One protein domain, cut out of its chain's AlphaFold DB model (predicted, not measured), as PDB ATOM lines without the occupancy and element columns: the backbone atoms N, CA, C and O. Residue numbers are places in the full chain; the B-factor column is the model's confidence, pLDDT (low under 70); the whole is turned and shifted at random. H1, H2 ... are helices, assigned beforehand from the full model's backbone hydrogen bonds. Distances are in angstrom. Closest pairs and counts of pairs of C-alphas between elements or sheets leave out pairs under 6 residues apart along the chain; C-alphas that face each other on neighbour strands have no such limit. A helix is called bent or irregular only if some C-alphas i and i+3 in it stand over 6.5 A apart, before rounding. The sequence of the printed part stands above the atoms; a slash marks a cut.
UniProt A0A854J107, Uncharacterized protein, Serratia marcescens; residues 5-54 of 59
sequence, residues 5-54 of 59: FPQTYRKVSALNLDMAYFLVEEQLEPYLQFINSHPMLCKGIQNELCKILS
ATOM      1  N   PHE A   5     124.241 109.271 203.933       83.94
ATOM      2  CA  PHE A   5     124.599 110.661 203.610       83.94
ATOM      3  C   PHE A   5     125.824 111.128 204.415       83.94
ATOM      4  O   PHE A   5     125.730 112.068 205.211       83.94
ATOM      5  N   PRO A   6     127.003 110.503 204.229       85.94
ATOM      6  CA  PRO A   6     128.184 110.764 205.056       85.94
ATOM      7  C   PRO A   6     128.653 112.226 205.013       85.94
ATOM      8  O   PRO A   6     129.178 112.739 206.000       85.94
ATOM      9  N   GLN A   7     128.456 112.919 203.887       84.06
ATOM     10  CA  GLN A   7     128.832 114.329 203.753       84.06
ATOM     11  C   GLN A   7     127.918 115.255 204.561       84.06
ATOM     12  O   GLN A   7     128.411 116.148 205.249       84.06
ATOM     13  N   THR A   8     126.603 115.038 204.499       83.12
ATOM     14  CA  THR A   8     125.639 115.802 205.298       83.12
ATOM     15  C   THR A   8     125.847 115.532 206.779       83.12
ATOM     16  O   THR A   8     125.952 116.481 207.550       83.12
ATOM     17  N   TYR A   9     126.022 114.261 207.154       84.38
ATOM     18  CA  TYR A   9     126.316 113.860 208.526       84.38
ATOM     19  C   TYR A   9     127.519 114.621 209.091       84.38
ATOM     20  O   TYR A   9     127.405 115.273 210.120       84.38
ATOM     21  N   ARG A  10     128.652 114.644 208.371       85.56
ATOM     22  CA  ARG A  10     129.852 115.378 208.813       85.56
ATOM     23  C   ARG A  10     129.604 116.872 209.019       85.56
ATOM     24  O   ARG A  10     130.113 117.427 209.985       85.56
ATOM     25  N   LYS A  11     128.843 117.525 208.134       86.00
ATOM     26  CA  LYS A  11     128.529 118.962 208.256       86.00
ATOM     27  C   LYS A  11     127.660 119.250 209.477       86.00
ATOM     28  O   LYS A  11     127.919 120.206 210.194       86.00
ATOM     29  N   VAL A  12     126.649 118.420 209.704       85.38
ATOM     30  CA  VAL A  12     125.705 118.560 210.816       85.38
ATOM     31  C   VAL A  12     126.395 118.268 212.154       85.38
ATOM     32  O   VAL A  12     126.283 119.066 213.081       85.38
ATOM     33  N   SER A  13     127.180 117.187 212.237       86.38
ATOM     34  CA  SER A  13     127.960 116.849 213.435       86.38
ATOM     35  C   SER A  13     129.012 117.907 213.768       86.38
ATOM     36  O   SER A  13     129.196 118.223 214.935       86.38
ATOM     37  N   ALA A  14     129.665 118.515 212.769       89.06
ATOM     38  CA  ALA A  14     130.617 119.607 213.004       89.06
ATOM     39  C   ALA A  14     129.975 120.856 213.639       89.06
ATOM     40  O   ALA A  14     130.681 121.687 214.204       89.06
ATOM     41  N   LEU A  15     128.648 120.988 213.550       91.19
ATOM     42  CA  LEU A  15     127.872 122.080 214.135       91.19
ATOM     43  C   LEU A  15     127.149 121.675 215.430       91.19
ATOM     44  O   LEU A  15     126.383 122.477 215.955       91.19
ATOM     45  N   ASN A  16     127.363 120.454 215.939       87.56
ATOM     46  CA  ASN A  16     126.603 119.870 217.057       87.56
ATOM     47  C   ASN A  16     125.079 119.873 216.819       87.56
ATOM     48  O   ASN A  16     124.284 120.027 217.744       87.56
ATOM     49  N   LEU A  17     124.664 119.751 215.555       85.69
ATOM     50  CA  LEU A  17     123.255 119.696 215.151       85.69
ATOM     51  C   LEU A  17     122.788 118.262 214.882       85.69
ATOM     52  O   LEU A  17     121.683 118.048 214.397       85.69
ATOM     53  N   ASP A  18     123.627 117.275 215.171       81.25
ATOM     54  CA  ASP A  18     123.392 115.852 214.940       81.25
ATOM     55  C   ASP A  18     122.186 115.335 215.723       81.25
ATOM     56  O   ASP A  18     121.346 114.638 215.154       81.25
ATOM     57  N   MET A  19     122.033 115.760 216.979       83.56
ATOM     58  CA  MET A  19     120.864 115.421 217.794       83.56
ATOM     59  C   MET A  19     119.573 116.038 217.245       83.56
ATOM     60  O   MET A  19     118.554 115.360 217.148       83.56
ATOM     61  N   ALA A  20     119.611 117.314 216.850       81.00
ATOM     62  CA  ALA A  20     118.448 117.996 216.285       81.00
ATOM     63  C   ALA A  20     118.044 117.386 214.940       81.00
ATOM     64  O   ALA A  20     116.864 117.205 214.666       81.00
ATOM     65  N   TYR A  21     119.028 117.024 214.122       77.25
ATOM     66  CA  TYR A  21     118.796 116.375 212.845       77.25
ATOM     67  C   TYR A  21     118.217 114.971 213.004       77.25
ATOM     68  O   TYR A  21     117.337 114.599 212.236       77.25
ATOM     69  N   PHE A  22     118.675 114.203 213.998       80.88
ATOM     70  CA  PHE A  22     118.127 112.880 214.297       80.88
ATOM     71  C   PHE A  22     116.610 112.926 214.529       80.88
ATOM     72  O   PHE A  22     115.892 112.060 214.040       80.88
ATOM     73  N   LEU A  23     116.106 113.976 215.190       85.81
ATOM     74  CA  LEU A  23     114.670 114.152 215.445       85.81
ATOM     75  C   LEU A  23     113.831 114.328 214.172       85.81
ATOM     76  O   LEU A  23     112.623 114.106 214.212       85.81
ATOM     77  N   VAL A  24     114.450 114.752 213.069       84.62
ATOM     78  CA  VAL A  24     113.769 115.082 211.810       84.62
ATOM     79  C   VAL A  24     114.303 114.288 210.609       84.62
ATOM     80  O   VAL A  24     114.025 114.632 209.460       84.62
ATOM     81  N   GLU A  25     115.105 113.244 210.851       83.06
ATOM     82  CA  GLU A  25     115.855 112.537 209.804       83.06
ATOM     83  C   GLU A  25     114.924 111.922 208.749       83.06
ATOM     84  O   GLU A  25     115.169 112.088 207.555       83.06
ATOM     85  N   GLU A  26     113.836 111.269 209.170       84.06
ATOM     86  CA  GLU A  26     112.886 110.619 208.257       84.06
ATOM     87  C   GLU A  26     112.189 111.622 207.330       84.06
ATOM     88  O   GLU A  26     112.014 111.357 206.141       84.06
ATOM     89  N   GLN A  27     111.826 112.802 207.845       85.06
ATOM     90  CA  GLN A  27     111.171 113.837 207.043       85.06
ATOM     91  C   GLN A  27     112.159 114.538 206.102       85.06
ATOM     92  O   GLN A  27     111.774 114.991 205.022       85.06
ATOM     93  N   LEU A  28     113.434 114.625 206.489       82.19
ATOM     94  CA  LEU A  28     114.495 115.215 205.673       82.19
ATOM     95  C   LEU A  28     115.057 114.252 204.624       82.19
ATOM     96  O   LEU A  28     115.588 114.722 203.618       82.19
ATOM     97  N   GLU A  29     114.936 112.935 204.805       85.12
ATOM     98  CA  GLU A  29     115.517 111.937 203.901       85.12
ATOM     99  C   GLU A  29     115.149 112.146 202.415       85.12
ATOM    100  O   GLU A  29     116.074 112.174 201.597       85.12
ATOM    101  N   PRO A  30     113.884 112.408 202.023       86.12
ATOM    102  CA  PRO A  30     113.535 112.686 200.625       86.12
ATOM    103  C   PRO A  30     114.253 113.919 200.056       86.12
ATOM    104  O   PRO A  30     114.721 113.913 198.916       86.12
ATOM    105  N   TYR A  31     114.397 114.971 200.865       82.50
ATOM    106  CA  TYR A  31     115.112 116.183 200.469       82.50
ATOM    107  C   TYR A  31     116.610 115.913 200.290       82.50
ATOM    108  O   TYR A  31     117.213 116.347 199.307       82.50
ATOM    109  N   LEU A  32     117.214 115.141 201.196       82.44
ATOM    110  CA  LEU A  32     118.613 114.732 201.081       82.44
ATOM    111  C   LEU A  32     118.855 113.874 199.849       82.44
ATOM    112  O   LEU A  32     119.850 114.080 199.156       82.44
ATOM    113  N   GLN A  33     117.966 112.922 199.570       84.88
ATOM    114  CA  GLN A  33     118.037 112.108 198.364       84.88
ATOM    115  C   GLN A  33     117.993 112.998 197.126       84.88
ATOM    116  O   GLN A  33     118.832 112.835 196.245       84.88
ATOM    117  N   PHE A  34     117.101 113.989 197.078       81.69
ATOM    118  CA  PHE A  34     117.016 114.940 195.971       81.69
ATOM    119  C   PHE A  34     118.319 115.732 195.769       81.69
ATOM    120  O   PHE A  34     118.885 115.692 194.677       81.69
ATOM    121  N   ILE A  35     118.850 116.386 196.808       76.62
ATOM    122  CA  ILE A  35     120.059 117.224 196.678       76.62
ATOM    123  C   ILE A  35     121.354 116.421 196.473       76.62
ATOM    124  O   ILE A  35     122.331 116.964 195.965       76.62
ATOM    125  N   ASN A  36     121.397 115.151 196.893       74.75
ATOM    126  CA  ASN A  36     122.557 114.279 196.674       74.75
ATOM    127  C   ASN A  36     122.477 113.526 195.333       74.75
ATOM    128  O   ASN A  36     123.519 113.226 194.757       74.75
ATOM    129  N   SER A  37     121.274 113.233 194.823       74.94
ATOM    130  CA  SER A  37     121.074 112.637 193.487       74.94
ATOM    131  C   SER A  37     121.222 113.655 192.362       74.94
ATOM    132  O   SER A  37     121.674 113.315 191.272       74.94
ATOM    133  N   HIS A  38     120.892 114.912 192.644       66.12
ATOM    134  CA  HIS A  38     121.118 116.038 191.760       66.12
ATOM    135  C   HIS A  38     122.263 116.841 192.362       66.12
ATOM    136  O   HIS A  38     121.984 117.782 193.110       66.12
ATOM    137  N   PRO A  39     123.542 116.494 192.094       58.09
ATOM    138  CA  PRO A  39     124.644 117.377 192.440       58.09
ATOM    139  C   PRO A  39     124.285 118.708 191.811       58.09
ATOM    140  O   PRO A  39     124.211 118.787 190.587       58.09
ATOM    141  N   MET A  40     123.913 119.679 192.651       56.25
ATOM    142  CA  MET A  40     123.288 120.919 192.217       56.25
ATOM    143  C   MET A  40     124.112 121.418 191.029       56.25
ATOM    144  O   MET A  40     125.286 121.752 191.198       56.25
ATOM    145  N   LEU A  41     123.541 121.333 189.819       52.09
ATOM    146  CA  LEU A  41     124.178 121.637 188.530       52.09
ATOM    147  C   LEU A  41     124.316 123.160 188.420       52.09
ATOM    148  O   LEU A  41     123.822 123.835 187.524       52.09
ATOM    149  N   CYS A  42     124.977 123.722 189.416       52.09
ATOM    150  CA  CYS A  42     125.013 125.118 189.778       52.09
ATOM    151  C   CYS A  42     126.365 125.730 189.408       52.09
ATOM    152  O   CYS A  42     126.899 126.607 190.071       52.09
ATOM    153  N   LYS A  43     126.928 125.260 188.296       51.56
ATOM    154  CA  LYS A  43     127.911 126.032 187.530       51.56
ATOM    155  C   LYS A  43     127.394 126.391 186.138       51.56
ATOM    156  O   LYS A  43     127.708 127.468 185.653       51.56
ATOM    157  N   GLY A  44     126.551 125.545 185.533       48.75
ATOM    158  CA  GLY A  44     125.931 125.806 184.227       48.75
ATOM    159  C   GLY A  44     124.542 126.441 184.327       48.75
ATOM    160  O   GLY A  44     124.348 127.569 183.883       48.75
ATOM    161  N   ILE A  45     123.584 125.751 184.962       54.31
ATOM    162  CA  ILE A  45     122.176 126.192 185.031       54.31
ATOM    163  C   ILE A  45     122.018 127.406 185.953       54.31
ATOM    164  O   ILE A  45     121.285 128.337 185.630       54.31
ATOM    165  N   GLN A  46     122.750 127.443 187.070       56.47
ATOM    166  CA  GLN A  46     122.723 128.593 187.974       56.47
ATOM    167  C   GLN A  46     123.286 129.855 187.331       56.47
ATOM    168  O   GLN A  46     122.822 130.920 187.680       56.47
ATOM    169  N   ASN A  47     124.224 129.789 186.381       59.72
ATOM    170  CA  ASN A  47     124.736 131.014 185.764       59.72
ATOM    171  C   ASN A  47     123.670 131.681 184.881       59.72
ATOM    172  O   ASN A  47     123.456 132.882 184.984       59.72
ATOM    173  N   GLU A  48     122.949 130.906 184.067       63.78
ATOM    174  CA  GLU A  48     121.878 131.442 183.214       63.78
ATOM    175  C   GLU A  48     120.614 131.792 184.011       63.78
ATOM    176  O   GLU A  48     120.052 132.869 183.818       63.78
ATOM    177  N   LEU A  49     120.210 130.967 184.985       62.97
ATOM    178  CA  LEU A  49     119.119 131.329 185.896       62.97
ATOM    179  C   LEU A  49     119.488 132.529 186.776       62.97
ATOM    180  O   LEU A  49     118.658 133.413 186.953       62.97
ATOM    181  N   CYS A  50     120.723 132.635 187.277       58.12
ATOM    182  CA  CYS A  50     121.176 133.833 187.986       58.12
ATOM    183  C   CYS A  50     121.220 135.047 187.066       58.12
ATOM    184  O   CYS A  50     120.878 136.121 187.537       58.12
ATOM    185  N   LYS A  51     121.596 134.929 185.786       61.06
ATOM    186  CA  LYS A  51     121.509 136.049 184.831       61.06
ATOM    187  C   LYS A  51     120.065 136.509 184.637       61.06
ATOM    188  O   LYS A  51     119.798 137.702 184.741       61.06
ATOM    189  N   ILE A  52     119.131 135.579 184.418       66.06
ATOM    190  CA  ILE A  52     117.700 135.884 184.256       66.06
ATOM    191  C   ILE A  52     117.133 136.540 185.526       66.06
ATOM    192  O   ILE A  52     116.464 137.566 185.438       66.06
ATOM    193  N   LEU A  53     117.451 136.001 186.706       59.47
ATOM    194  CA  LEU A  53     116.997 136.536 187.995       59.47
ATOM    195  C   LEU A  53     117.712 137.843 188.394       59.47
ATOM    196  O   LEU A  53     117.121 138.680 189.069       59.47
ATOM    197  N   SER A  54     118.963 138.060 187.970       56.09
ATOM    198  CA  SER A  54     119.712 139.306 188.229       56.09
ATOM    199  C   SER A  54     119.263 140.450 187.322       56.09
ATOM    200  O   SER A  54     119.226 141.594 187.767       56.09
TER     201      SER A  54
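Overview. This is residues 5 to 54 of the 59 residues of an uncharacterized protein of Serratia marcescens (UniProt A0A854J107). An open hook of three helices, H1, H2 and H3, is followed by an outstretched link, with a fourth helix, H4, alone at the far end. H1 leads to the short H2 at the turn of the hook, and H3 folds back from there; H3 and the link after it lead toward H4 and make much of the length. The printed part has 50 residues with four named helices, in the order H1, H2, H3, H4, and no named strand; its class is all helix. It is only just loose, close to extended, with a radius of gyration of the C-alphas of 14.4 A, and it is elongated, spanning 39 by 21 by 18 A.

Arrangement. Start at H1, residues 6 to 13, and go on to H2, residues 18 to 22. These two only just touch, and only at the corner by their link, with 3 pairs of C-alphas within 8 A; the closest C-alphas are those of Val 12 and Asp 18, 5.4 A apart. Next comes H3, residues 25 to 37, which meets H2 only through their link; the two are near each other, with 5 pairs of C-alphas within 10 A. H1 and H3 are apart, but only just, at 8.3 A between their closest C-alphas. Look last at H4, residues 45 to 54, which is apart from H1, H2 and H3. Along the backbone, each O i to N i+4 pair is within hydrogen-bond range in H1, H2 and H4, and 7 of 9 are in H3.

Along the chain. Find C-alpha 6 at (128.184, 110.764, 205.056); from there H1 runs 10.4 A to C-alpha 13. H2, five residues from Asp 18 to Phe 22, is the short one. Find C-alpha 25 at (115.855, 112.537, 209.804), where H3 begins, the longest helix by residues with 13; it measures 17.1 A to Ser 37. H3 is irregular, but only just: C-alphas 27 and 30 are 6.9 A apart. H4 runs 13.7 A from Ile 45 to C-alpha 54 at (119.712, 139.306, 188.229).

Size, cuts and confidence. The two C-alphas farthest apart are those of Met 19 and Ile 52, at 39.4 A. The printed part has no cut. The links H1 to H2 and H2 to H3 are tight, and the link H3 to H4, with 7 residues, is short. Two stretches stand free: residues 22 to 28, of which 25 to 28 belong to H3, and residues 43 to 49, of which 45 to 49 belong to H4. In the B-factor column you will find a mean pLDDT of 74.8 for the printed part, with residues 38 to 54 under 70.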